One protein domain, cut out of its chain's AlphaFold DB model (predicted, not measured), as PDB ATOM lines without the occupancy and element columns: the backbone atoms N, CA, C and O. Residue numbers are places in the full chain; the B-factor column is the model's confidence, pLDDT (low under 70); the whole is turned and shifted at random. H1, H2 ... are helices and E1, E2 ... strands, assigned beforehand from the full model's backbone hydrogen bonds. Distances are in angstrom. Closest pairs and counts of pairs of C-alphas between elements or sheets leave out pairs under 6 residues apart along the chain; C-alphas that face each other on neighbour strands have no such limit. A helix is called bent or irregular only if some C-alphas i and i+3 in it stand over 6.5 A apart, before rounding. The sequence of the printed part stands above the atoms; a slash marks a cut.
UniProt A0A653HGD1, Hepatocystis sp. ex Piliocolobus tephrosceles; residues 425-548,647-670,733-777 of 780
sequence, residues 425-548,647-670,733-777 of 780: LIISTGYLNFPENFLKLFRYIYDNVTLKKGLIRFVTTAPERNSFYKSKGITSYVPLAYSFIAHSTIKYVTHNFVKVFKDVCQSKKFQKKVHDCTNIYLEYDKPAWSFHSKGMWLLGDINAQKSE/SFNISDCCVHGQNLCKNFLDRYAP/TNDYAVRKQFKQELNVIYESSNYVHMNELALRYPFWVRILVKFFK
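AT A GLANCE: This is residues 425 to 548, 647 to 670 and 733 to 777 of the 780 residues of a protein of Hepatocystis sp. ex Piliocolobus tephrosceles (UniProt A0A653HGD1). A strongly twisted sheet of five strands lies between helices: the long H2 covers one face, with H8 and H9 packed on H2, and H7 slants over the other, its residues 736 to 738 sticking out. H1 grazes the sheet, H3, H4 and H6 gather past the last residue of H2, and H5 continues from E4. The printed part has 193 residues with nine named helices and five named strands, in the order E1 H1 E2 H2 H3 H4 E3 E4 H5 H6 H7 E5 H8 H9. The sheet, E4 E1 E2 E3 E5, is mixed, as is the class, helices and strands; the whole is compact, with a radius of gyration of the C-alphas of 18.5 A and spans of 57 by 47 by 31 A.

IN THESE COORDINATES: E1, residues 425 to 428, begins at C-alpha (-151.651, -98.136, -132.811). H1 is 436 to 450, 20.9 A; E2 456 to 461, 17.4 A; H2 473 to 493, 32.5 A. H3 is 495 to 504, H4 508 to 517, E3 521 to 524, E4 535 to 541, 19.2 A, and H5 542 to 548. H6 is 655 to 668, 20.4 A; H7 736 to 751, 22.3 A; E5 753 to 755; H8 758 to 763. H9, 767 to 776, ends at C-alpha (-133.819, -119.193, -127.529).

HOW THE PARTS SIT: E4 and E1 are antiparallel (N 428 and O 535, 2.8 A), E1 and E2 parallel (N 427 and O 457, 2.8 A), E2 and E3 parallel (N 522 and O 458, 2.8 A), E3 and E5 antiparallel (N 523 and O 754, 2.8 A). E1, H1, E2, with a right-handed crossover, and E2, H2 H3 H4, E3 are strand-helix-strand units, parallel neighbours joined through helices. Three layers form, helices on both faces: H2, height 11.0 A, runs along the strands over E2 and E3; H7, height 10.0 A, is on the opposite face. H2 is irregular, C-alphas 476 and 479 being 7.0 A apart. It touches H1 (closest C-alphas Arg 443 and Val 493, 4.2 A), H8 (His 487 and Leu 761, 5.9 A) and H9 (Ala 481 and Val 769, 6.2 A). H3 touches H6 (Val 504 and Gly 657, 5.1 A); H4 is close to H3 but not clearly touching. Every O i to N i+4 pair is within hydrogen-bond range in H1, H3, H6, H7 and H8, but 13 of 17 in H2, 5 of 6 in H4, 3 of 6 in H9 and 1 of 3 in H5, where 3 of 4 O i to N i+3 pairs are.

THE WHOLE: C-alphas 473 and 547, the farthest apart, are 57.4 A apart. Residues 549 to 646 and 671 to 732 are not printed, with gaps of 16.7 A and 28.4 A between C-alphas. The link from E2 to H2 is long. Mean pLDDT of the printed part is 77.7; residues 451 to 454, 501 to 517, 541 to 548 and 647 to 670 are under 70.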
ATOM      1  N   LEU A 425    -151.666 -96.739-133.230       90.62
ATOM      2  CA  LEU A 425    -151.651 -98.136-132.811       90.62
ATOM      3  C   LEU A 425    -151.055 -98.294-131.408       90.62
ATOM      4  O   LEU A 425    -149.888 -97.997-131.163       90.62
ATOM      5  N   ILE A 426    -151.834 -98.842-130.483       93.38
ATOM      6  CA  ILE A 426    -151.336 -99.280-129.172       93.38
ATOM      7  C   ILE A 426    -151.252-100.800-129.182       93.38
ATOM      8  O   ILE A 426    -152.192-101.460-129.609       93.38
ATOM      9  N   ILE A 427    -150.148-101.360-128.694       95.50
ATOM     10  CA  ILE A 427    -149.917-102.803-128.610       95.50
ATOM     11  C   ILE A 427    -149.582-103.155-127.164       95.50
ATOM     12  O   ILE A 427    -148.639-102.614-126.593       95.50
ATOM     13  N   SER A 428    -150.314-104.102-126.590       94.81
ATOM     14  CA  SER A 428    -150.039-104.708-125.290       94.81
ATOM     15  C   SER A 428    -149.749-106.191-125.456       94.81
ATOM     16  O   SER A 428    -150.459-106.896-126.172       94.81
ATOM     17  N   THR A 429    -148.730-106.690-124.766       92.31
ATOM     18  CA  THR A 429    -148.478-108.130-124.622       92.31
ATOM     19  C   THR A 429    -147.595-108.379-123.401       92.31
ATOM     20  O   THR A 429    -146.933-107.471-122.899       92.31
ATOM     21  N   GLY A 430    -147.539-109.617-122.909       84.75
ATOM     22  CA  GLY A 430    -146.645-109.968-121.803       84.75
ATOM     23  C   GLY A 430    -145.164-109.722-122.126       84.75
ATOM     24  O   GLY A 430    -144.393-109.410-121.221       84.75
ATOM     25  N   TYR A 431    -144.765-109.860-123.397       85.75
ATOM     26  CA  TYR A 431    -143.393-109.662-123.879       85.75
ATOM     27  C   TYR A 431    -143.340-109.492-125.413       85.75
ATOM     28  O   TYR A 431    -144.098-110.118-126.148       85.75
ATOM     29  N   LEU A 432    -142.412-108.670-125.927       90.50
ATOM     30  CA  LEU A 432    -142.384-108.225-127.338       90.50
ATOM     31  C   LEU A 432    -141.649-109.180-128.311       90.50
ATOM     32  O   LEU A 432    -140.796-108.730-129.079       90.50
ATOM     33  N   ASN A 433    -141.926-110.490-128.294       89.88
ATOM     34  CA  ASN A 433    -141.203-111.459-129.143       89.88
ATOM     35  C   ASN A 433    -141.831-111.697-130.534       89.88
ATOM     36  O   ASN A 433    -142.078-112.837-130.935       89.88
ATOM     37  N   PHE A 434    -142.088-110.624-131.280       93.19
ATOM     38  CA  PHE A 434    -142.829-110.685-132.543       93.19
ATOM     39  C   PHE A 434    -142.065-111.372-133.699       93.19
ATOM     40  O   PHE A 434    -140.847-111.181-133.832       93.19
ATOM     41  N   PRO A 435    -142.779-112.097-134.586       91.94
ATOM     42  CA  PRO A 435    -142.314-112.491-135.911       91.94
ATOM     43  C   PRO A 435    -141.787-111.318-136.755       91.94
ATOM     44  O   PRO A 435    -142.170-110.160-136.581       91.94
ATOM     45  N   GLU A 436    -140.892-111.612-137.700       91.06
ATOM     46  CA  GLU A 436    -140.196-110.585-138.489       91.06
ATOM     47  C   GLU A 436    -141.139-109.763-139.387       91.06
ATOM     48  O   GLU A 436    -140.942-108.561-139.556       91.06
ATOM     49  N   ASN A 437    -142.171-110.398-139.938       91.38
ATOM     50  CA  ASN A 437    -143.251-109.767-140.700       91.38
ATOM     51  C   ASN A 437    -143.960-108.672-139.880       91.38
ATOM     52  O   ASN A 437    -144.085-107.546-140.362       91.38
ATOM     53  N   PHE A 438    -144.313-108.944-138.619       94.25
ATOM     54  CA  PHE A 438    -144.910-107.944-137.727       94.25
ATOM     55  C   PHE A 438    -143.931-106.816-137.396       94.25
ATOM     56  O   PHE A 438    -144.290-105.649-137.510       94.25
ATOM     57  N   LEU A 439    -142.670-107.131-137.070       93.75
ATOM     58  CA  LEU A 439    -141.652-106.106-136.797       93.75
ATOM     59  C   LEU A 439    -141.459-105.149-137.979       93.75
ATOM     60  O   LEU A 439    -141.341-103.938-137.781       93.75
ATOM     61  N   LYS A 440    -141.442-105.680-139.209       93.38
ATOM     62  CA  LYS A 440    -141.382-104.870-140.431       93.38
ATOM     63  C   LYS A 440    -142.582-103.932-140.505       93.38
ATOM     64  O   LYS A 440    -142.369-102.734-140.664       93.38
ATOM     65  N   LEU A 441    -143.802-104.449-140.347       93.12
ATOM     66  CA  LEU A 441    -145.031-103.648-140.380       93.12
ATOM     67  C   LEU A 441    -145.042-102.564-139.295       93.12
ATOM     68  O   LEU A 441    -145.306-101.413-139.620       93.12
ATOM     69  N   PHE A 442    -144.650-102.873-138.056       94.38
ATOM     70  CA  PHE A 442    -144.559-101.877-136.982       94.38
ATOM     71  C   PHE A 442    -143.577-100.751-137.295       94.38
ATOM     72  O   PHE A 442    -143.885 -99.594-137.031       94.38
ATOM     73  N   ARG A 443    -142.415-101.062-137.887       92.25
ATOM     74  CA  ARG A 443    -141.465-100.036-138.339       92.25
ATOM     75  C   ARG A 443    -142.079 -99.136-139.412       92.25
ATOM     76  O   ARG A 443    -141.944 -97.927-139.316       92.25
ATOM     77  N   TYR A 444    -142.772 -99.710-140.398       88.19
ATOM     78  CA  TYR A 444    -143.448 -98.916-141.432       88.19
ATOM     79  C   TYR A 444    -144.560 -98.039-140.855       88.19
ATOM     80  O   TYR A 444    -144.636 -96.865-141.196       88.19
ATOM     81  N   ILE A 445    -145.398 -98.592-139.974       88.19
ATOM     82  CA  ILE A 445    -146.448 -97.832-139.287       88.19
ATOM     83  C   ILE A 445    -145.805 -96.683-138.512       88.19
ATOM     84  O   ILE A 445    -146.198 -95.544-138.714       88.19
ATOM     85  N   TYR A 446    -144.775 -96.952-137.705       88.50
ATOM     86  CA  TYR A 446    -144.052 -95.927-136.953       88.50
ATOM     87  C   TYR A 446    -143.483 -94.826-137.853       88.50
ATOM     88  O   TYR A 446    -143.738 -93.650-137.593       88.50
ATOM     89  N   ASP A 447    -142.761 -95.192-138.915       83.62
ATOM     90  CA  ASP A 447    -142.170 -94.234-139.855       83.62
ATOM     91  C   ASP A 447    -143.259 -93.345-140.501       83.62
ATOM     92  O   ASP A 447    -143.060 -92.137-140.644       83.62
ATOM     93  N   ASN A 448    -144.432 -93.913-140.819       80.12
ATOM     94  CA  ASN A 448    -145.556 -93.198-141.435       80.12
ATOM     95  C   ASN A 448    -146.300 -92.275-140.459       80.12
ATOM     96  O   ASN A 448    -146.602 -91.129-140.799       80.12
ATOM     97  N   VAL A 449    -146.640 -92.775-139.268       76.69
ATOM     98  CA  VAL A 449    -147.530 -92.066-138.334       76.69
ATOM     99  C   VAL A 449    -146.790 -91.008-137.525       76.69
ATOM    100  O   VAL A 449    -147.353 -89.950-137.266       76.69
ATOM    101  N   THR A 450    -145.513 -91.228-137.192       73.00
ATOM    102  CA  THR A 450    -144.730 -90.299-136.352       73.00
ATOM    103  C   THR A 450    -144.602 -88.918-136.992       73.00
ATOM    104  O   THR A 450    -144.671 -87.906-136.303       73.00
ATOM    105  N   LEU A 451    -144.467 -88.853-138.320       67.19
ATOM    106  CA  LEU A 451    -144.372 -87.586-139.056       67.19
ATOM    107  C   LEU A 451    -145.712 -86.850-139.165       67.19
ATOM    108  O   LEU A 451    -145.735 -85.660-139.468       67.19
ATOM    109  N   LYS A 452    -146.821 -87.548-138.920       66.19
ATOM    110  CA  LYS A 452    -148.179 -87.021-139.045       66.19
ATOM    111  C   LYS A 452    -148.840 -86.789-137.683       66.19
ATOM    112  O   LYS A 452    -150.050 -86.759-137.605       66.19
ATOM    113  N   LYS A 453    -148.073 -86.661-136.601       65.94
ATOM    114  CA  LYS A 453    -148.593 -86.588-135.221       65.94
ATOM    115  C   LYS A 453    -149.391 -87.831-134.757       65.94
ATOM    116  O   LYS A 453    -150.146 -87.773-133.789       65.94
ATOM    117  N   GLY A 454    -149.217 -88.976-135.408       69.75
ATOM    118  CA  GLY A 454    -149.772 -90.240-134.942       69.75
ATOM    119  C   GLY A 454    -148.907 -90.934-133.911       69.75
ATOM    120  O   GLY A 454    -147.738 -90.606-133.701       69.75
ATOM    121  N   LEU A 455    -149.490 -91.950-133.289       80.00
ATOM    122  CA  LEU A 455    -148.910 -92.616-132.141       80.00
ATOM    123  C   LEU A 455    -148.742 -94.115-132.386       80.00
ATOM    124  O   LEU A 455    -149.694 -94.797-132.754       80.00
ATOM    125  N   ILE A 456    -147.558 -94.645-132.070       88.81
ATOM    126  CA  ILE A 456    -147.387 -96.070-131.771       88.81
ATOM    127  C   ILE A 456    -146.920 -96.231-130.323       88.81
ATOM    128  O   ILE A 456    -146.032 -95.501-129.878       88.81
ATOM    129  N   ARG A 457    -147.504 -97.169-129.573       91.50
ATOM    130  CA  ARG A 457    -147.055 -97.498-128.209       91.50
ATOM    131  C   ARG A 457    -147.005 -98.999-127.984       91.50
ATOM    132  O   ARG A 457    -147.876 -99.730-128.444       91.50
ATOM    133  N   PHE A 458    -146.010 -99.431-127.222       95.19
ATOM    134  CA  PHE A 458    -145.844-100.797-126.750       95.19
ATOM    135  C   PHE A 458    -145.949-100.823-125.229       95.19
ATOM    136  O   PHE A 458    -145.200-100.124-124.552       95.19
ATOM    137  N   VAL A 459    -146.840-101.653-124.696       94.88
ATOM    138  CA  VAL A 459    -147.047-101.852-123.260       94.88
ATOM    139  C   VAL A 459    -146.710-103.295-122.904       94.88
ATOM    140  O   VAL A 459    -147.178-104.235-123.549       94.88
ATOM    141  N   THR A 460    -145.884-103.485-121.879       94.31
ATOM    142  CA  THR A 460    -145.555-104.817-121.342       94.31
ATOM    143  C   THR A 460    -145.528-104.811-119.821       94.31
ATOM    144  O   THR A 460    -145.652-103.761-119.206       94.31
ATOM    145  N   THR A 461    -145.358-105.974-119.197       91.25
ATOM    146  CA  THR A 461    -145.179-106.052-117.740       91.25
ATOM    147  C   THR A 461    -143.797-105.541-117.327       91.25
ATOM    148  O   THR A 461    -142.798-105.899-117.958       91.25
ATOM    149  N   ALA A 462    -143.719-104.759-116.246       89.38
ATOM    150  CA  ALA A 462    -142.440-104.443-115.624       89.38
ATOM    151  C   ALA A 462    -141.726-105.740-115.184       89.38
ATOM    152  O   ALA A 462    -142.387-106.682-114.722       89.38
ATOM    153  N   PRO A 463    -140.381-105.823-115.264       85.56
ATOM    154  CA  PRO A 463    -139.639-107.020-114.871       85.56
ATOM    155  C   PRO A 463    -139.971-107.522-113.462       85.56
ATOM    156  O   PRO A 463    -140.006-108.732-113.249       85.56
ATOM    157  N   GLU A 464    -140.257-106.613-112.527       82.06
ATOM    158  CA  GLU A 464    -140.595-106.918-111.128       82.06
ATOM    159  C   GLU A 464    -142.010-107.473-110.934       82.06
ATOM    160  O   GLU A 464    -142.283-108.160-109.950       82.06
ATOM    161  N   ARG A 465    -142.911-107.207-111.887       83.12
ATOM    162  CA  ARG A 465    -144.298-107.704-111.914       83.12
ATOM    163  C   ARG A 465    -144.458-108.947-112.778       83.12
ATOM    164  O   ARG A 465    -145.568-109.438-113.001       83.12
ATOM    165  N   ASN A 466    -143.347-109.484-113.274       81.31
ATOM    166  CA  ASN A 466    -143.329-110.737-113.997       81.31
ATOM    167  C   ASN A 466    -143.342-111.924-113.022       81.31
ATOM    168  O   ASN A 466    -142.597-111.949-112.045       81.31
ATOM    169  N   SER A 467    -144.114-112.968-113.325       73.69
ATOM    170  CA  SER A 467    -144.187-114.180-112.494       73.69
ATOM    171  C   SER A 467    -142.857-114.938-112.355       73.69
ATOM    172  O   SER A 467    -142.724-115.780-111.473       73.69
ATOM    173  N   PHE A 468    -141.869-114.676-113.220       77.19
ATOM    174  CA  PHE A 468    -140.524-115.255-113.127       77.19
ATOM    175  C   PHE A 468    -139.543-114.424-112.292       77.19
ATOM    176  O   PHE A 468    -138.420-114.883-112.048       77.19
ATOM    177  N   TYR A 469    -139.935-113.224-111.855       76.19
ATOM    178  CA  TYR A 469    -139.086-112.354-111.053       76.19
ATOM    179  C   TYR A 469    -138.676-113.048-109.751       76.19
ATOM    180  O   TYR A 469    -139.507-113.614-109.044       76.19
ATOM    181  N   LYS A 470    -137.368-113.059-109.467       77.25
ATOM    182  CA  LYS A 470    -136.764-113.767-108.321       77.25
ATOM    183  C   LYS A 470    -137.093-115.273-108.245       77.25
ATOM    184  O   LYS A 470    -136.922-115.889-107.193       77.25
ATOM    185  N   SER A 471    -137.518-115.898-109.349       77.88
ATOM    186  CA  SER A 471    -137.683-117.357-109.407       77.88
ATOM    187  C   SER A 471    -136.339-118.078-109.223       77.88
ATOM    188  O   SER A 471    -135.280-117.511-109.472       77.88
ATOM    189  N   LYS A 472    -136.339-119.334-108.764       73.31
ATOM    190  CA  LYS A 472    -135.091-120.088-108.538       73.31
ATOM    191  C   LYS A 472    -134.494-120.599-109.859       73.31
ATOM    192  O   LYS A 472    -135.215-121.101-110.717       73.31
ATOM    193  N   GLY A 473    -133.166-120.562-109.984       80.25
ATOM    194  CA  GLY A 473    -132.429-121.147-111.114       80.25
ATOM    195  C   GLY A 473    -132.438-120.289-112.385       80.25
ATOM    196  O   GLY A 473    -132.556-119.069-112.321       80.25
ATOM    197  N   ILE A 474    -132.301-120.926-113.554       73.62
ATOM    198  CA  ILE A 474    -132.150-120.242-114.857       73.62
ATOM    199  C   ILE A 474    -133.375-119.385-115.221       73.62
ATOM    200  O   ILE A 474    -133.239-118.381-115.916       73.62
ATOM    201  N   THR A 475    -134.569-119.723-114.720       78.81
ATOM    202  CA  THR A 475    -135.788-118.944-114.992       78.81
ATOM    203  C   THR A 475    -135.752-117.541-114.382       78.81
ATOM    204  O   THR A 475    -136.469-116.669-114.864       78.81
ATOM    205  N   SER A 476    -134.879-117.286-113.398       81.94
ATOM    206  CA  SER A 476    -134.642-115.940-112.844       81.94
ATOM    207  C   SER A 476    -134.177-114.924-113.890       81.94
ATOM    208  O   SER A 476    -134.382-113.728-113.712       81.94
ATOM    209  N   TYR A 477    -133.582-115.393-114.992       84.12
ATOM    210  CA  TYR A 477    -133.070-114.549-116.072       84.12
ATOM    211  C   TYR A 477    -134.110-114.236-117.154       84.12
ATOM    212  O   TYR A 477    -133.838-113.431-118.043       84.12
ATOM    213  N   VAL A 478    -135.303-114.840-117.098       84.75
ATOM    214  CA  VAL A 478    -136.377-114.595-118.076       84.75
ATOM    215  C   VAL A 478    -136.784-113.113-118.127       84.75
ATOM    216  O   VAL A 478    -136.845-112.577-119.235       84.75
ATOM    217  N   PRO A 479    -136.958-112.392-116.999       87.50
ATOM    218  CA  PRO A 479    -137.220-110.953-117.041       87.50
ATOM    219  C   PRO A 479    -136.115-110.152-117.749       87.50
ATOM    220  O   PRO A 479    -136.422-109.258-118.534       87.50
ATOM    221  N   LEU A 480    -134.835-110.514-117.568       87.94
ATOM    222  CA  LEU A 480    -133.722-109.860-118.276       87.94
ATOM    223  C   LEU A 480    -133.773-110.115-119.786       87.94
ATOM    224  O   LEU A 480    -133.508-109.213-120.584       87.94
ATOM    225  N   ALA A 481    -134.119-111.342-120.187       88.88
ATOM    226  CA  ALA A 481    -134.327-111.683-121.590       88.88
ATOM    227  C   ALA A 481    -135.462-110.847-122.198       88.88
ATOM    228  O   ALA A 481    -135.309-110.336-123.306       88.88
ATOM    229  N   TYR A 482    -136.560-110.643-121.464       89.81
ATOM    230  CA  TYR A 482    -137.656-109.781-121.901       89.81
ATOM    231  C   TYR A 482    -137.245-108.314-122.021       89.81
ATOM    232  O   TYR A 482    -137.558-107.710-123.045       89.81
ATOM    233  N   SER A 483    -136.463-107.763-121.086       91.31
ATOM    234  CA  SER A 483    -135.918-106.404-121.234       91.31
ATOM    235  C   SER A 483    -135.025-106.268-122.474       91.31
ATOM    236  O   SER A 483    -135.116-105.276-123.198       91.31
ATOM    237  N   PHE A 484    -134.200-107.277-122.783       92.38
ATOM    238  CA  PHE A 484    -133.405-107.282-124.016       92.38
ATOM    239  C   PHE A 484    -134.273-107.353-125.281       92.38
ATOM    240  O   PHE A 484    -133.982-106.662-126.263       92.38
ATOM    241  N   ILE A 485    -135.318-108.186-125.281       91.69
ATOM    242  CA  ILE A 485    -136.256-108.301-126.404       91.69
ATOM    243  C   ILE A 485    -136.997-106.978-126.600       91.69
ATOM    244  O   ILE A 485    -137.034-106.490-127.725       91.69
ATOM    245  N   ALA A 486    -137.494-106.358-125.525       93.25
ATOM    246  CA  ALA A 486    -138.139-105.050-125.577       93.25
ATOM    247  C   ALA A 486    -137.204-103.999-126.186       93.25
ATOM    248  O   ALA A 486    -137.535-103.412-127.215       93.25
ATOM    249  N   HIS A 487    -135.986-103.858-125.652       92.88
ATOM    250  CA  HIS A 487    -134.981-102.950-126.211       92.88
ATOM    251  C   HIS A 487    -134.723-103.227-127.702       92.88
ATOM    252  O   HIS A 487    -134.688-102.308-128.518       92.88
ATOM    253  N   SER A 488    -134.562-104.495-128.085       92.00
ATOM    254  CA  SER A 488    -134.296-104.874-129.478       92.00
ATOM    255  C   SER A 488    -135.460-104.530-130.407       92.00
ATOM    256  O   SER A 488    -135.221-104.065-131.522       92.00
ATOM    257  N   THR A 489    -136.697-104.722-129.947       93.94
ATOM    258  CA  THR A 489    -137.917-104.393-130.690       93.94
ATOM    259  C   THR A 489    -138.037-102.890-130.893       93.94
ATOM    260  O   THR A 489    -138.122-102.452-132.039       93.94
ATOM    261  N   ILE A 490    -137.941-102.089-129.827       93.69
ATOM    262  CA  ILE A 490    -138.033-100.627-129.945       93.69
ATOM    263  C   ILE A 490    -136.905-100.090-130.828       93.69
ATOM    264  O   ILE A 490    -137.156 -99.332-131.757       93.69
ATOM    265  N   LYS A 491    -135.670-100.579-130.642       92.12
ATOM    266  CA  LYS A 491    -134.526-100.201-131.485       92.12
ATOM    267  C   LYS A 491    -134.759-100.496-132.965       92.12
ATOM    268  O   LYS A 491    -134.277 -99.744-133.809       92.12
ATOM    269  N   TYR A 492    -135.404-101.619-133.281       93.50
ATOM    270  CA  TYR A 492    -135.710-102.006-134.654       93.50
ATOM    271  C   TYR A 492    -136.787-101.100-135.255       93.50
ATOM    272  O   TYR A 492    -136.599-100.587-136.358       93.50
ATOM    273  N   VAL A 493    -137.883-100.888-134.520       92.69
ATOM    274  CA  VAL A 493    -139.024-100.069-134.953       92.69
ATOM    275  C   VAL A 493    -138.598 -98.623-135.186       92.69
ATOM    276  O   VAL A 493    -138.927 -98.063-136.220       92.69
ATOM    277  N   THR A 494    -137.780 -98.042-134.307       90.69
ATOM    278  CA  THR A 494    -137.354 -96.640-134.436       90.69
ATOM    279  C   THR A 494    -136.084 -96.452-135.274       90.69
ATOM    280  O   THR A 494    -135.544 -95.348-135.343       90.69
ATOM    281  N   HIS A 495    -135.542 -97.518-135.880       88.50
ATOM    282  CA  HIS A 495    -134.202 -97.501-136.480       88.50
ATOM    283  C   HIS A 495    -134.041 -96.454-137.585       88.50
ATOM    284  O   HIS A 495    -133.061 -95.708-137.579       88.50
ATOM    285  N   ASN A 496    -134.977 -96.432-138.537       84.06
ATOM    286  CA  ASN A 496    -134.902 -95.578-139.720       84.06
ATOM    287  C   ASN A 496    -134.944 -94.106-139.312       84.06
ATOM    288  O   ASN A 496    -134.039 -93.348-139.660       84.06
ATOM    289  N   PHE A 497    -135.927 -93.752-138.486       79.12
ATOM    290  CA  PHE A 497    -136.069 -92.420-137.918       79.12
ATOM    291  C   PHE A 497    -134.809 -91.989-137.152       79.12
ATOM    292  O   PHE A 497    -134.178 -90.997-137.496       79.12
ATOM    293  N   VAL A 498    -134.335 -92.777-136.181       80.38
ATOM    294  CA  VAL A 498    -133.132 -92.419-135.402       80.38
ATOM    295  C   VAL A 498    -131.895 -92.253-136.292       80.38
ATOM    296  O   VAL A 498    -131.064 -91.383-136.024       80.38
ATOM    297  N   LYS A 499    -131.744 -93.074-137.339       80.25
ATOM    298  CA  LYS A 499    -130.607 -92.995-138.264       80.25
ATOM    299  C   LYS A 499    -130.615 -91.689-139.059       80.25
ATOM    300  O   LYS A 499    -129.623 -90.973-139.021       80.25
ATOM    301  N   VAL A 500    -131.736 -91.365-139.709       72.31
ATOM    302  CA  VAL A 500    -131.893 -90.114-140.474       72.31
ATOM    303  C   VAL A 500    -131.555 -88.914-139.600       72.31
ATOM    304  O   VAL A 500    -130.807 -88.032-140.003       72.31
ATOM    305  N   PHE A 501    -132.044 -88.911-138.365       67.50
ATOM    306  CA  PHE A 501    -131.871 -87.789-137.457       67.50
ATOM    307  C   PHE A 501    -130.415 -87.660-136.973       67.50
ATOM    308  O   PHE A 501    -129.871 -86.555-136.955       67.50
ATOM    309  N   LYS A 502    -129.735 -88.772-136.663       69.75
ATOM    310  CA  LYS A 502    -128.299 -88.760-136.316       69.75
ATOM    311  C   LYS A 502    -127.412 -88.231-137.440       69.75
ATOM    312  O   LYS A 502    -126.437 -87.542-137.148       69.75
ATOM    313  N   ASP A 503    -127.755 -88.544-138.685       65.12
ATOM    314  CA  ASP A 503    -126.996 -88.108-139.860       65.12
ATOM    315  C   ASP A 503    -127.246 -86.616-140.180       65.12
ATOM    316  O   ASP A 503    -126.408 -85.968-140.802       65.12
ATOM    317  N   VAL A 504    -128.375 -86.052-139.725       61.84
ATOM    318  CA  VAL A 504    -128.840 -84.701-140.083       61.84
ATOM    319  C   VAL A 504    -128.487 -83.609-139.058       61.84
ATOM    320  O   VAL A 504    -128.221 -82.480-139.475       61.84
ATOM    321  N   CYS A 505    -128.475 -83.865-137.742       55.34
ATOM    322  CA  CYS A 505    -128.282 -82.802-136.734       55.34
ATOM    323  C   CYS A 505    -127.576 -83.276-135.445       55.34
ATOM    324  O   CYS A 505    -128.005 -84.227-134.797       55.34
ATOM    325  N   GLN A 506    -126.538 -82.544-135.004       57.69
ATOM    326  CA  GLN A 506    -125.771 -82.821-133.767       57.69
ATOM    327  C   GLN A 506    -126.128 -81.907-132.569       57.69
ATOM    328  O   GLN A 506    -125.424 -81.902-131.559       57.69
ATOM    329  N   SER A 507    -127.203 -81.113-132.637       59.81
ATOM    330  CA  SER A 507    -127.527 -80.135-131.581       59.81
ATOM    331  C   SER A 507    -128.182 -80.764-130.332       59.81
ATOM    332  O   SER A 507    -128.909 -81.755-130.412       59.81
ATOM    333  N   LYS A 508    -127.981 -80.158-129.149       55.97
ATOM    334  CA  LYS A 508    -128.582 -80.620-127.874       55.97
ATOM    335  C   LYS A 508    -130.121 -80.556-127.857       55.97
ATOM    336  O   LYS A 508    -130.756 -81.456-127.317       55.97
ATOM    337  N   LYS A 509    -130.733 -79.541-128.489       55.62
ATOM    338  CA  LYS A 509    -132.205 -79.409-128.629       55.62
ATOM    339  C   LYS A 509    -132.804 -80.585-129.418       55.62
ATOM    340  O   LYS A 509    -133.929 -81.005-129.170       55.62
ATOM    341  N   PHE A 510    -132.018 -81.150-130.329       60.16
ATOM    342  CA  PHE A 510    -132.409 -82.252-131.195       60.16
ATOM    343  C   PHE A 510    -132.232 -83.628-130.536       60.16
ATOM    344  O   PHE A 510    -133.043 -84.519-130.763       60.16
ATOM    345  N   GLN A 511    -131.250 -83.789-129.639       60.59
ATOM    346  CA  GLN A 511    -131.133 -84.995-128.803       60.59
ATOM    347  C   GLN A 511    -132.375 -85.212-127.925       60.59
ATOM    348  O   GLN A 511    -132.796 -86.354-127.759       60.59
ATOM    349  N   LYS A 512    -132.994 -84.127-127.433       60.53
ATOM    350  CA  LYS A 512    -134.280 -84.180-126.721       60.53
ATOM    351  C   LYS A 512    -135.420 -84.652-127.639       60.53
ATOM    352  O   LYS A 512    -136.084 -85.619-127.303       60.53
ATOM    353  N   LYS A 513    -135.557 -84.089-128.849       62.91
ATOM    354  CA  LYS A 513    -136.562 -84.549-129.835       62.91
ATOM    355  C   LYS A 513    -136.376 -86.026-130.228       62.91
ATOM    356  O   LYS A 513    -137.343 -86.771-130.275       62.91
ATOM    357  N   VAL A 514    -135.143 -86.487-130.468       65.25
ATOM    358  CA  VAL A 514    -134.869 -87.912-130.762       65.25
ATOM    359  C   VAL A 514    -135.228 -88.806-129.574       65.25
ATOM    360  O   VAL A 514    -135.747 -89.903-129.769       65.25
ATOM    361  N   HIS A 515    -134.964 -88.343-128.350       66.62
ATOM    362  CA  HIS A 515    -135.353 -89.045-127.133       66.62
ATOM    363  C   HIS A 515    -136.877 -89.204-127.041       66.62
ATOM    364  O   HIS A 515    -137.346 -90.332-126.878       66.62
ATOM    365  N   ASP A 516    -137.629 -88.125-127.268       67.62
ATOM    366  CA  ASP A 516    -139.095 -88.120-127.242       67.62
ATOM    367  C   ASP A 516    -139.680 -89.077-128.294       67.62
ATOM    368  O   ASP A 516    -140.540 -89.896-127.976       67.62
ATOM    369  N   CYS A 517    -139.143 -89.094-129.521       68.19
ATOM    370  CA  CYS A 517    -139.658 -89.993-130.559       68.19
ATOM    371  C   CYS A 517    -139.304 -91.475-130.305       68.19
ATOM    372  O   CYS A 517    -139.950 -92.363-130.858       68.19
ATOM    373  N   THR A 518    -138.317 -91.777-129.451       76.44
ATOM    374  CA  THR A 518    -138.053 -93.155-128.985       76.44
ATOM    375  C   THR A 518    -138.862 -93.555-127.752       76.44
ATOM    376  O   THR A 518    -138.801 -94.716-127.339       76.44
ATOM    377  N   ASN A 519    -139.639 -92.634-127.173       83.50
ATOM    378  CA  ASN A 519    -140.430 -92.860-125.968       83.50
ATOM    379  C   ASN A 519    -141.786 -93.518-126.281       83.50
ATOM    380  O   ASN A 519    -142.858 -92.990-125.995       83.50
ATOM    381  N   ILE A 520    -141.726 -94.688-126.914       89.38
ATOM    382  CA  ILE A 520    -142.895 -95.453-127.372       89.38
ATOM    383  C   ILE A 520    -143.138 -96.718-126.540       89.38
ATOM    384  O   ILE A 520    -143.939 -97.564-126.930       89.38
ATOM    385  N   TYR A 521    -142.425 -96.888-125.424       93.88
ATOM    386  CA  TYR A 521    -142.459 -98.096-124.603       93.88
ATOM    387  C   TYR A 521    -142.851 -97.791-123.162       93.88
ATOM    388  O   TYR A 521    -142.296 -96.888-122.533       93.88
ATOM    389  N   LEU A 522    -143.805 -98.570-122.660       94.19
ATOM    390  CA  LEU A 522    -144.332 -98.476-121.314       94.19
ATOM    391  C   LEU A 522    -144.264 -99.834-120.609       94.19
ATOM    392  O   LEU A 522    -144.468-100.896-121.212       94.19
ATOM    393  N   GLU A 523    -144.032 -99.782-119.306       94.62
ATOM    394  CA  GLU A 523    -144.080-100.929-118.411       94.62
ATOM    395  C   GLU A 523    -145.207-100.755-117.396       94.62
ATOM    396  O   GLU A 523    -145.255 -99.763-116.670       94.62
ATOM    397  N   TYR A 524    -146.106-101.735-117.340       93.88
ATOM    398  CA  TYR A 524    -147.127-101.832-116.310       93.88
ATOM    399  C   TYR A 524    -146.481-102.222-114.979       93.88
ATOM    400  O   TYR A 524    -145.886-103.299-114.858       93.88
ATOM    401  N   ASP A 525    -146.647-101.366-113.977       91.62
ATOM    402  CA  ASP A 525    -146.097-101.504-112.635       91.62
ATOM    403  C   ASP A 525    -147.130-101.116-111.567       91.62
ATOM    404  O   ASP A 525    -147.063-100.063-110.937       91.62
ATOM    405  N   LYS A 526    -148.104-102.004-111.343       90.75
ATOM    406  CA  LYS A 526    -149.031-101.897-110.212       90.75
ATOM    407  C   LYS A 526    -148.543-102.764-109.040       90.75
ATOM    408  O   LYS A 526    -148.380-103.979-109.215       90.75
ATOM    409  N   PRO A 527    -148.325-102.201-107.836       87.44
ATOM    410  CA  PRO A 527    -147.878-102.961-106.669       87.44
ATOM    411  C   PRO A 527    -148.786-104.149-106.351       87.44
ATOM    412  O   PRO A 527    -149.999-104.000-106.322       87.44
ATOM    413  N   ALA A 528    -148.192-105.317-106.085       86.94
ATOM    414  CA  ALA A 528    -148.883-106.588-105.810       86.94
ATOM    415  C   ALA A 528    -149.752-107.146-106.955       86.94
ATOM    416  O   ALA A 528    -150.432-108.152-106.759       86.94
ATOM    417  N   TRP A 529    -149.710-106.543-108.142       91.00
ATOM    418  CA  TRP A 529    -150.392-107.041-109.330       91.00
ATOM    419  C   TRP A 529    -149.390-107.593-110.342       91.00
ATOM    420  O   TRP A 529    -148.215-107.228-110.358       91.00
ATOM    421  N   SER A 530    -149.865-108.481-111.208       90.06
ATOM    422  CA  SER A 530    -149.130-108.919-112.399       90.06
ATOM    423  C   SER A 530    -149.875-108.505-113.665       90.06
ATOM    424  O   SER A 530    -151.064-108.193-113.622       90.06
ATOM    425  N   PHE A 531    -149.184-108.490-114.803       90.38
ATOM    426  CA  PHE A 531    -149.745-108.021-116.070       90.38
ATOM    427  C   PHE A 531    -149.555-109.038-117.183       90.38
ATOM    428  O   PHE A 531    -148.461-109.581-117.375       90.38
ATOM    429  N   HIS A 532    -150.634-109.314-117.912       89.75
ATOM    430  CA  HIS A 532    -150.623-110.266-119.018       89.75
ATOM    431  C   HIS A 532    -151.673-109.961-120.099       89.75
ATOM    432  O   HIS A 532    -152.029-110.840-120.887       89.75
ATOM    433  N   SER A 533    -152.127-108.707-120.146       90.31
ATOM    434  CA  SER A 533    -153.041-108.196-121.163       90.31
ATOM    435  C   SER A 533    -152.410-108.277-122.555       90.31
ATOM    436  O   SER A 533    -151.285-107.812-122.773       90.31
ATOM    437  N   LYS A 534    -153.142-108.872-123.503       91.00
ATOM    438  CA  LYS A 534    -152.737-109.025-124.907       91.00
ATOM    439  C   LYS A 534    -153.747-108.316-125.788       91.00
ATOM    440  O   LYS A 534    -154.937-108.633-125.765       91.00
ATOM    441  N   GLY A 535    -153.283-107.332-126.538       93.75
ATOM    442  CA  GLY A 535    -154.171-106.572-127.389       93.75
ATOM    443  C   GLY A 535    -153.463-105.648-128.346       93.75
ATOM    444  O   GLY A 535    -152.318-105.256-128.138       93.75
ATOM    445  N   MET A 536    -154.190-105.278-129.387       95.00
ATOM    446  CA  MET A 536    -153.874-104.130-130.224       95.00
ATOM    447  C   MET A 536    -155.097-103.219-130.228       95.00
ATOM    448  O   MET A 536    -156.209-103.738-130.236       95.00
ATOM    449  N   TRP A 537    -154.923-101.902-130.208       93.19
ATOM    450  CA  TRP A 537    -156.017-100.932-130.298       93.19
ATOM    451  C   TRP A 537    -155.715 -99.925-131.396       93.19
ATOM    452  O   TRP A 537    -154.609 -99.377-131.446       93.19
ATOM    453  N   LEU A 538    -156.710 -99.687-132.246       89.44
ATOM    454  CA  LEU A 538    -156.665 -98.696-133.312       89.44
ATOM    455  C   LEU A 538    -157.383 -97.447-132.860       89.44
ATOM    456  O   LEU A 538    -158.562 -97.512-132.508       89.44
ATOM    457  N   LEU A 539    -156.675 -96.325-132.897       81.44
ATOM    458  CA  LEU A 539    -157.271 -95.012-132.679       81.44
ATOM    459  C   LEU A 539    -157.478 -94.319-134.031       81.44
ATOM    460  O   LEU A 539    -156.980 -94.800-135.049       81.44
ATOM    461  N   GLY A 540    -158.287 -93.257-134.034       70.00
ATOM    462  CA  GLY A 540    -158.822 -92.594-135.231       70.00
ATOM    463  C   GLY A 540    -157.804 -92.204-136.313       70.00
ATOM    464  O   GLY A 540    -156.588 -92.256-136.116       70.00
ATOM    465  N   ASP A 541    -158.338 -91.836-137.481       55.66
ATOM    466  CA  ASP A 541    -157.551 -91.418-138.643       55.66
ATOM    467  C   ASP A 541    -156.813 -90.106-138.353       55.66
ATOM    468  O   ASP A 541    -157.409 -89.097-137.978       55.66
ATOM    469  N   ILE A 542    -155.499 -90.129-138.554       48.91
ATOM    470  CA  ILE A 542    -154.641 -88.955-138.446       48.91
ATOM    471  C   ILE A 542    -155.007 -87.902-139.501       48.91
ATOM    472  O   ILE A 542    -154.875 -86.709-139.254       48.91
ATOM    473  N   ASN A 543    -155.475 -88.304-140.684       39.97
ATOM    474  CA  ASN A 543    -155.854 -87.365-141.739       39.97
ATOM    475  C   ASN A 543    -157.090 -86.535-141.369       39.97
ATOM    476  O   ASN A 543    -157.239 -85.427-141.877       39.97
ATOM    477  N   ALA A 544    -157.912 -87.018-140.435       43.03
ATOM    478  CA  ALA A 544    -159.024 -86.262-139.868       43.03
ATOM    479  C   ALA A 544    -158.544 -85.051-139.035       43.03
ATOM    480  O   ALA A 544    -159.282 -84.085-138.872       43.03
ATOM    481  N   GLN A 545    -157.275 -85.036-138.590       39.53
ATOM    482  CA  GLN A 545    -156.657 -83.842-137.992       39.53
ATOM    483  C   GLN A 545    -156.585 -82.672-138.980       39.53
ATOM    484  O   GLN A 545    -156.620 -81.521-138.562       39.53
ATOM    485  N   LYS A 546    -156.496 -82.941-140.293       37.16
ATOM    486  CA  LYS A 546    -156.379 -81.880-141.307       37.16
ATOM    487  C   LYS A 546    -157.709 -81.232-141.686       37.16
ATOM    488  O   LYS A 546    -157.672 -80.158-142.275       37.16
ATOM    489  N   SER A 547    -158.847 -81.855-141.376       33.91
ATOM    490  CA  SER A 547    -160.164 -81.232-141.556       33.91
ATOM    491  C   SER A 547    -160.596 -80.406-140.344       33.91
ATOM    492  O   SER A 547    -161.332 -79.450-140.523       33.91
ATOM    493  N   GLU A 548    -160.097 -80.701-139.137       37.38
ATOM    494  CA  GLU A 548    -160.511 -79.985-137.917       37.38
ATOM    495  C   GLU A 548    -159.514 -78.925-137.420       37.38
ATOM    496  O   GLU A 548    -159.938 -77.977-136.759       37.38
ATOM    497  N   SER A 647    -143.964 -83.083-133.405       38.44
ATOM    498  CA  SER A 647    -144.316 -82.185-134.498       38.44
ATOM    499  C   SER A 647    -143.013 -81.611-135.040       38.44
ATOM    500  O   SER A 647    -142.332 -80.772-134.439       38.44
ATOM    501  N   PHE A 648    -142.575 -82.182-136.157       42.75
ATOM    502  CA  PHE A 648    -141.337 -81.799-136.803       42.75
ATOM    503  C   PHE A 648    -141.623 -80.721-137.839       42.75
ATOM    504  O   PHE A 648    -142.052 -81.015-138.952       42.75
ATOM    505  N   ASN A 649    -141.364 -79.464-137.483       43.97
ATOM    506  CA  ASN A 649    -141.347 -78.404-138.475       43.97
ATOM    507  C   ASN A 649    -140.041 -78.526-139.272       43.97
ATOM    508  O   ASN A 649    -138.956 -78.340-138.725       43.97
ATOM    509  N   ILE A 650    -140.133 -78.892-140.555       42.34
ATOM    510  CA  ILE A 650    -138.975 -79.076-141.453       42.34
ATOM    511  C   ILE A 650    -138.111 -77.799-141.502       42.34
ATOM    512  O   ILE A 650    -136.898 -77.865-141.707       42.34
ATOM    513  N   SER A 651    -138.716 -76.643-141.228       42.22
ATOM    514  CA  SER A 651    -138.045 -75.346-141.091       42.22
ATOM    515  C   SER A 651    -136.993 -75.279-139.972       42.22
ATOM    516  O   SER A 651    -136.069 -74.480-140.083       42.22
ATOM    517  N   ASP A 652    -137.058 -76.149-138.956       41.16
ATOM    518  CA  ASP A 652    -136.064 -76.230-137.870       41.16
ATOM    519  C   ASP A 652    -134.751 -76.922-138.297       41.16
ATOM    520  O   ASP A 652    -133.776 -76.944-137.538       41.16
ATOM    521  N   CYS A 653    -134.711 -77.543-139.481       43.34
ATOM    522  CA  CYS A 653    -133.532 -78.238-139.992       43.34
ATOM    523  C   CYS A 653    -132.659 -77.338-140.870       43.34
ATOM    524  O   CYS A 653    -133.166 -76.562-141.675       43.34
ATOM    525  N   CYS A 654    -131.334 -77.526-140.816       44.09
ATOM    526  CA  CYS A 654    -130.426 -76.965-141.822       44.09
ATOM    527  C   CYS A 654    -130.878 -77.375-143.238       44.09
ATOM    528  O   CYS A 654    -131.374 -78.485-143.420       44.09
ATOM    529  N   VAL A 655    -130.628 -76.541-144.255       44.72
ATOM    530  CA  VAL A 655    -131.013 -76.785-145.667       44.72
ATOM    531  C   VAL A 655    -130.621 -78.190-146.164       44.72
ATOM    532  O   VAL A 655    -131.368 -78.850-146.881       44.72
ATOM    533  N   HIS A 656    -129.470 -78.709-145.719       41.75
ATOM    534  CA  HIS A 656    -129.025 -80.073-146.031       41.75
ATOM    535  C   HIS A 656    -129.897 -81.164-145.373       41.75
ATOM    536  O   HIS A 656    -130.202 -82.184-145.989       41.75
ATOM    537  N   GLY A 657    -130.352 -80.923-144.142       47.09
ATOM    538  CA  GLY A 657    -131.285 -81.772-143.404       47.09
ATOM    539  C   GLY A 657    -132.695 -81.783-143.984       47.09
ATOM    540  O   GLY A 657    -133.321 -82.837-144.036       47.09
ATOM    541  N   GLN A 658    -133.158 -80.645-144.506       48.22
ATOM    542  CA  GLN A 658    -134.448 -80.540-145.195       48.22
ATOM    543  C   GLN A 658    -134.484 -81.421-146.449       48.22
ATOM    544  O   GLN A 658    -135.436 -82.171-146.651       48.22
ATOM    545  N   ASN A 659    -133.406 -81.419-147.240       46.91
ATOM    546  CA  ASN A 659    -133.278 -82.278-148.418       46.91
ATOM    547  C   ASN A 659    -133.178 -83.770-148.060       46.91
ATOM    548  O   ASN A 659    -133.718 -84.606-148.777       46.91
ATOM    549  N   LEU A 660    -132.524 -84.132-146.951       47.47
ATOM    550  CA  LEU A 660    -132.454 -85.517-146.463       47.47
ATOM    551  C   LEU A 660    -133.802 -86.022-145.926       47.47
ATOM    552  O   LEU A 660    -134.191 -87.141-146.254       47.47
ATOM    553  N   CYS A 661    -134.533 -85.204-145.163       45.25
ATOM    554  CA  CYS A 661    -135.892 -85.512-144.712       45.25
ATOM    555  C   CYS A 661    -136.862 -85.642-145.893       45.25
ATOM    556  O   CYS A 661    -137.638 -86.593-145.935       45.25
ATOM    557  N   LYS A 662    -136.768 -84.747-146.885       46.66
ATOM    558  CA  LYS A 662    -137.557 -84.815-148.120       46.66
ATOM    559  C   LYS A 662    -137.233 -86.071-148.937       46.66
ATOM    560  O   LYS A 662    -138.129 -86.831-149.258       46.66
ATOM    561  N   ASN A 663    -135.952 -86.394-149.124       50.56
ATOM    562  CA  ASN A 663    -135.526 -87.632-149.788       50.56
ATOM    563  C   ASN A 663    -135.901 -88.913-149.019       50.56
ATOM    564  O   ASN A 663    -136.024 -89.973-149.629       50.56
ATOM    565  N   PHE A 664    -136.018 -88.862-147.687       47.47
ATOM    566  CA  PHE A 664    -136.535 -89.973-146.887       47.47
ATOM    567  C   PHE A 664    -138.037 -90.147-147.130       47.47
ATOM    568  O   PHE A 664    -138.468 -91.251-147.447       47.47
ATOM    569  N   LEU A 665    -138.809 -89.059-147.075       46.72
ATOM    570  CA  LEU A 665    -140.237 -89.045-147.407       46.72
ATOM    571  C   LEU A 665    -140.497 -89.571-148.831       46.72
ATOM    572  O   LEU A 665    -141.305 -90.479-149.004       46.72
ATOM    573  N   ASP A 666    -139.735 -89.099-149.817       47.47
ATOM    574  CA  ASP A 666    -139.873 -89.484-151.230       47.47
ATOM    575  C   ASP A 666    -139.483 -90.951-151.493       47.47
ATOM    576  O   ASP A 666    -139.963 -91.572-152.438       47.47
ATOM    577  N   ARG A 667    -138.621 -91.544-150.654       44.78
ATOM    578  CA  ARG A 667    -138.178 -92.944-150.791       44.78
ATOM    579  C   ARG A 667    -139.143 -93.950-150.153       44.78
ATOM    580  O   ARG A 667    -139.047 -95.140-150.452       44.78
ATOM    581  N   TYR A 668    -140.028 -93.496-149.264       38.12
ATOM    582  CA  TYR A 668    -140.980 -94.343-148.534       38.12
ATOM    583  C   TYR A 668    -142.455 -94.015-148.824       38.12
ATOM    584  O   TYR A 668    -143.330 -94.749-148.362       38.12
ATOM    585  N   ALA A 669    -142.740 -92.986-149.627       32.97
ATOM    586  CA  ALA A 669    -144.052 -92.782-150.231       32.97
ATOM    587  C   ALA A 669    -144.378 -93.933-151.214       32.97
ATOM    588  O   ALA A 669    -143.481 -94.397-151.926       32.97
ATOM    589  N   PRO A 670    -145.631 -94.432-151.264       27.20
ATOM    590  CA  PRO A 670    -146.029 -95.389-152.287       27.20
ATOM    591  C   PRO A 670    -145.816 -94.766-153.667       27.20
ATOM    592  O   PRO A 670    -146.228 -93.636-153.918       27.20
ATOM    593  N   THR A 733    -165.854-101.582-134.536       90.62
ATOM    594  CA  THR A 733    -167.190-101.047-134.248       90.62
ATOM    595  C   THR A 733    -167.295 -99.546-134.473       90.62
ATOM    596  O   THR A 733    -166.344 -98.805-134.219       90.62
ATOM    597  N   ASN A 734    -168.470 -99.111-134.925       85.56
ATOM    598  CA  ASN A 734    -168.889 -97.711-134.915       85.56
ATOM    599  C   ASN A 734    -169.746 -97.365-133.683       85.56
ATOM    600  O   ASN A 734    -170.022 -96.192-133.468       85.56
ATOM    601  N   ASP A 735    -170.125 -98.343-132.851       86.81
ATOM    602  CA  ASP A 735    -170.932 -98.109-131.651       86.81
ATOM    603  C   ASP A 735    -170.151 -97.275-130.626       86.81
ATOM    604  O   ASP A 735    -169.137 -97.710-130.069       86.81
ATOM    605  N   TYR A 736    -170.638 -96.064-130.361       86.06
ATOM    606  CA  TYR A 736    -169.984 -95.115-129.464       86.06
ATOM    607  C   TYR A 736    -169.784 -95.660-128.041       86.06
ATOM    608  O   TYR A 736    -168.724 -95.458-127.440       86.06
ATOM    609  N   ALA A 737    -170.763 -96.393-127.505       88.94
ATOM    610  CA  ALA A 737    -170.691 -96.942-126.157       88.94
ATOM    611  C   ALA A 737    -169.611 -98.025-126.063       88.94
ATOM    612  O   ALA A 737    -168.822 -98.029-125.116       88.94
ATOM    613  N   VAL A 738    -169.508 -98.906-127.062       92.00
ATOM    614  CA  VAL A 738    -168.447 -99.928-127.115       92.00
ATOM    615  C   VAL A 738    -167.065 -99.281-127.242       92.00
ATOM    616  O   VAL A 738    -166.117 -99.673-126.560       92.00
ATOM    617  N   ARG A 739    -166.943 -98.223-128.047       91.12
ATOM    618  CA  ARG A 739    -165.685 -97.478-128.193       91.12
ATOM    619  C   ARG A 739    -165.246 -96.790-126.898       91.12
ATOM    620  O   ARG A 739    -164.061 -96.836-126.552       91.12
ATOM    621  N   LYS A 740    -166.184 -96.208-126.138       90.50
ATOM    622  CA  LYS A 740    -165.917 -95.663-124.792       90.50
ATOM    623  C   LYS A 740    -165.419 -96.755-123.844       90.50
ATOM    624  O   LYS A 740    -164.466 -96.527-123.100       90.50
ATOM    625  N   GLN A 741    -165.976 -97.964-123.931       94.56
ATOM    626  CA  GLN A 741    -165.501 -99.096-123.134       94.56
ATOM    627  C   GLN A 741    -164.061 -99.509-123.485       94.56
ATOM    628  O   GLN A 741    -163.277 -99.768-122.570       94.56
ATOM    629  N   PHE A 742    -163.677 -99.516-124.770       93.44
ATOM    630  CA  PHE A 742    -162.283 -99.758-125.186       93.44
ATOM    631  C   PHE A 742    -161.329 -98.673-124.682       93.44
ATOM    632  O   PHE A 742    -160.210 -98.969-124.259       93.44
ATOM    633  N   LYS A 743    -161.762 -97.408-124.705       91.19
ATOM    634  CA  LYS A 743    -160.989 -96.299-124.139       91.19
ATOM    635  C   LYS A 743    -160.788 -96.470-122.634       91.19
ATOM    636  O   LYS A 743    -159.670 -96.309-122.156       91.19
ATOM    637  N   GLN A 744    -161.838 -96.828-121.900       92.06
ATOM    638  CA  GLN A 744    -161.756 -97.069-120.462       92.06
ATOM    639  C   GLN A 744    -160.819 -98.236-120.127       92.06
ATOM    640  O   GLN A 744    -160.009 -98.115-119.213       92.06
ATOM    641  N   GLU A 745    -160.849 -99.325-120.903       93.88
ATOM    642  CA  GLU A 745    -159.887-100.426-120.762       93.88
ATOM    643  C   GLU A 745    -158.437 -99.932-120.900       93.88
ATOM    644  O   GLU A 745    -157.584-100.258-120.073       93.88
ATOM    645  N   LEU A 746    -158.152 -99.118-121.922       91.69
ATOM    646  CA  LEU A 746    -156.827 -98.524-122.105       91.69
ATOM    647  C   LEU A 746    -156.435 -97.603-120.946       91.69
ATOM    648  O   LEU A 746    -155.278 -97.631-120.529       91.69
ATOM    649  N   ASN A 747    -157.370 -96.811-120.419       91.25
ATOM    650  CA  ASN A 747    -157.112 -95.937-119.276       91.25
ATOM    651  C   ASN A 747    -156.684 -96.756-118.048       91.25
ATOM    652  O   ASN A 747    -155.651 -96.446-117.464       91.25
ATOM    653  N   VAL A 748    -157.372 -97.863-117.740       90.44
ATOM    654  CA  VAL A 748    -157.003 -98.777-116.637       90.44
ATOM    655  C   VAL A 748    -155.587 -99.341-116.810       90.44
ATOM    656  O   VAL A 748    -154.831 -99.466-115.845       90.44
ATOM    657  N   ILE A 749    -155.194 -99.677-118.044       91.12
ATOM    658  CA  ILE A 749    -153.828-100.133-118.335       91.12
ATOM    659  C   ILE A 749    -152.827 -98.990-118.112       91.12
ATOM    660  O   ILE A 749    -151.776 -99.204-117.501       91.12
ATOM    661  N   TYR A 750    -153.136 -97.782-118.585       90.69
ATOM    662  CA  TYR A 750    -152.228 -96.637-118.518       90.69
ATOM    663  C   TYR A 750    -152.067 -96.029-117.129       90.69
ATOM    664  O   TYR A 750    -150.963 -95.606-116.808       90.69
ATOM    665  N   GLU A 751    -153.100 -96.046-116.287       90.25
ATOM    666  CA  GLU A 751    -153.041 -95.557-114.900       90.25
ATOM    667  C   GLU A 751    -151.907 -96.192-114.089       90.25
ATOM    668  O   GLU A 751    -151.382 -95.588-113.158       90.25
ATOM    669  N   SER A 752    -151.528 -97.422-114.437       90.31
ATOM    670  CA  SER A 752    -150.448 -98.165-113.789       90.31
ATOM    671  C   SER A 752    -149.258 -98.429-114.711       90.31
ATOM    672  O   SER A 752    -148.473 -99.332-114.435       90.31
ATOM    673  N   SER A 753    -149.127 -97.699-115.821       93.25
ATOM    674  CA  SER A 753    -148.023 -97.873-116.769       93.25
ATOM    675  C   SER A 753    -147.091 -96.669-116.774       93.25
ATOM    676  O   SER A 753    -147.530 -95.531-116.897       93.25
ATOM    677  N   ASN A 754    -145.789 -96.934-116.721       91.94
ATOM    678  CA  ASN A 754    -144.751 -95.909-116.731       91.94
ATOM    679  C   ASN A 754    -143.928 -95.986-118.013       91.94
ATOM    680  O   ASN A 754    -143.645 -97.073-118.515       91.94
ATOM    681  N   TYR A 755    -143.515 -94.832-118.531       90.62
ATOM    682  CA  TYR A 755    -142.577 -94.778-119.647       90.62
ATOM    683  C   TYR A 755    -141.210 -95.309-119.233       90.62
ATOM    684  O   TYR A 755    -140.698 -94.958-118.173       90.62
ATOM    685  N   VAL A 756    -140.607 -96.120-120.103       89.94
ATOM    686  CA  VAL A 756    -139.254 -96.635-119.892       89.94
ATOM    687  C   VAL A 756    -138.395 -96.310-121.100       89.94
ATOM    688  O   VAL A 756    -138.663 -96.719-122.232       89.94
ATOM    689  N   HIS A 757    -137.322 -95.569-120.846       87.50
ATOM    690  CA  HIS A 757    -136.465 -95.061-121.903       87.50
ATOM    691  C   HIS A 757    -135.475 -96.112-122.412       87.50
ATOM    692  O   HIS A 757    -134.979 -96.975-121.687       87.50
ATOM    693  N   MET A 758    -135.085 -95.969-123.679       85.25
ATOM    694  CA  MET A 758    -134.147 -96.873-124.354       85.25
ATOM    695  C   MET A 758    -132.797 -97.019-123.643       85.25
ATOM    696  O   MET A 758    -132.237 -98.115-123.589       85.25
ATOM    697  N   ASN A 759    -132.277 -95.925-123.082       86.19
ATOM    698  CA  ASN A 759    -131.012 -95.943-122.347       86.19
ATOM    699  C   ASN A 759    -131.127 -96.758-121.055       86.19
ATOM    700  O   ASN A 759    -130.198 -97.480-120.708       86.19
ATOM    701  N   GLU A 760    -132.270 -96.681-120.379       88.56
ATOM    702  CA  GLU A 760    -132.534 -97.450-119.169       88.56
ATOM    703  C   GLU A 760    -132.631 -98.944-119.490       88.56
ATOM    704  O   GLU A 760    -131.924 -99.755-118.892       88.56
ATOM    705  N   LEU A 761    -133.412 -99.313-120.513       88.56
ATOM    706  CA  LEU A 761    -133.517-100.700-120.971       88.56
ATOM    707  C   LEU A 761    -132.157-101.310-121.325       88.56
ATOM    708  O   LEU A 761    -131.898-102.472-121.009       88.56
ATOM    709  N   ALA A 762    -131.281-100.536-121.970       87.62
ATOM    710  CA  ALA A 762    -129.946-100.980-122.357       87.62
ATOM    711  C   ALA A 762    -129.051-101.349-121.163       87.62
ATOM    712  O   ALA A 762    -128.162-102.185-121.324       87.62
ATOM    713  N   LEU A 763    -129.281-100.747-119.991       89.88
ATOM    714  CA  LEU A 763    -128.506-100.977-118.770       89.88
ATOM    715  C   LEU A 763    -128.990-102.194-117.970       89.88
ATOM    716  O   LEU A 763    -128.233-102.734-117.166       89.88
ATOM    717  N   ARG A 764    -130.228-102.656-118.190       89.81
ATOM    718  CA  ARG A 764    -130.849-103.720-117.381       89.81
ATOM    719  C   ARG A 764    -130.284-105.116-117.634       89.81
ATOM    720  O   ARG A 764    -130.428-105.982-116.779       89.81
ATOM    721  N   TYR A 765    -129.668-105.373-118.790       89.44
ATOM    722  CA  TYR A 765    -129.216-106.716-119.157       89.44
ATOM    723  C   TYR A 765    -127.727-106.753-119.559       89.44
ATOM    724  O   TYR A 765    -127.233-105.871-120.264       89.44
ATOM    725  N   PRO A 766    -126.989-107.809-119.177       89.75
ATOM    726  CA  PRO A 766    -125.591-107.985-119.561       89.75
ATOM    727  C   PRO A 766    -125.438-108.523-120.993       89.75
ATOM    728  O   PRO A 766    -126.357-109.097-121.582       89.75
ATOM    729  N   PHE A 767    -124.233-108.401-121.562       87.12
ATOM    730  CA  PHE A 767    -123.950-108.810-122.946       87.12
ATOM    731  C   PHE A 767    -124.279-110.284-123.242       87.12
ATOM    732  O   PHE A 767    -124.789-110.590-124.320       87.12
ATOM    733  N   TRP A 768    -124.050-111.195-122.290       87.81
ATOM    734  CA  TRP A 768    -124.294-112.629-122.481       87.81
ATOM    735  C   TRP A 768    -125.779-112.970-122.695       87.81
ATOM    736  O   TRP A 768    -126.083-113.885-123.461       87.81
ATOM    737  N   VAL A 769    -126.715-112.190-122.128       87.25
ATOM    738  CA  VAL A 769    -128.165-112.359-122.369       87.25
ATOM    739  C   VAL A 769    -128.494-112.146-123.847       87.25
ATOM    740  O   VAL A 769    -129.316-112.865-124.409       87.25
ATOM    741  N   ARG A 770    -127.788-111.229-124.524       86.00
ATOM    742  CA  ARG A 770    -127.968-110.968-125.964       86.00
ATOM    743  C   ARG A 770    -127.628-112.190-126.811       86.00
ATOM    744  O   ARG A 770    -128.255-112.415-127.842       86.00
ATOM    745  N   ILE A 771    -126.611-112.947-126.402       84.31
ATOM    746  CA  ILE A 771    -126.204-114.182-127.078       84.31
ATOM    747  C   ILE A 771    -127.250-115.260-126.809       84.31
ATOM    748  O   ILE A 771    -127.741-115.869-127.753       84.31
ATOM    749  N   LEU A 772    -127.647-115.436-125.548       84.00
ATOM    750  CA  LEU A 772    -128.619-116.451-125.149       84.00
ATOM    751  C   LEU A 772    -129.954-116.274-125.881       84.00
ATOM    752  O   LEU A 772    -130.441-117.211-126.510       84.00
ATOM    753  N   VAL A 773    -130.519-115.064-125.880       83.81
ATOM    754  CA  VAL A 773    -131.814-114.813-126.526       83.81
ATOM    755  C   VAL A 773    -131.775-115.113-128.024       83.81
ATOM    756  O   VAL A 773    -132.761-115.616-128.547       83.81
ATOM    757  N   LYS A 774    -130.651-114.907-128.726       79.50
ATOM    758  CA  LYS A 774    -130.552-115.279-130.151       79.50
ATOM    759  C   LYS A 774    -130.795-116.771-130.396       79.50
ATOM    760  O   LYS A 774    -131.404-117.110-131.405       79.50
ATOM    761  N   PHE A 775    -130.359-117.642-129.486       76.88
ATOM    762  CA  PHE A 775    -130.566-119.089-129.601       76.88
ATOM    763  C   PHE A 775    -131.956-119.528-129.124       76.88
ATOM    764  O   PHE A 775    -132.523-120.467-129.677       76.88
ATOM    765  N   PHE A 776    -132.536-118.826-128.144       75.31
ATOM    766  CA  PHE A 776    -133.819-119.193-127.529       75.31
ATOM    767  C   PHE A 776    -135.014-118.341-127.982       75.31
ATOM    768  O   PHE A 776    -136.118-118.515-127.474       75.31
ATOM    769  N   LYS A 777    -134.842-117.460-128.976       71.88
ATOM    770  CA  LYS A 777    -135.918-116.591-129.487       71.88
ATOM    771  C   LYS A 777    -137.138-117.372-129.986       71.88
ATOM    772  O   LYS A 777    -138.245-116.874-129.914       71.88
TER     773      LYS A 777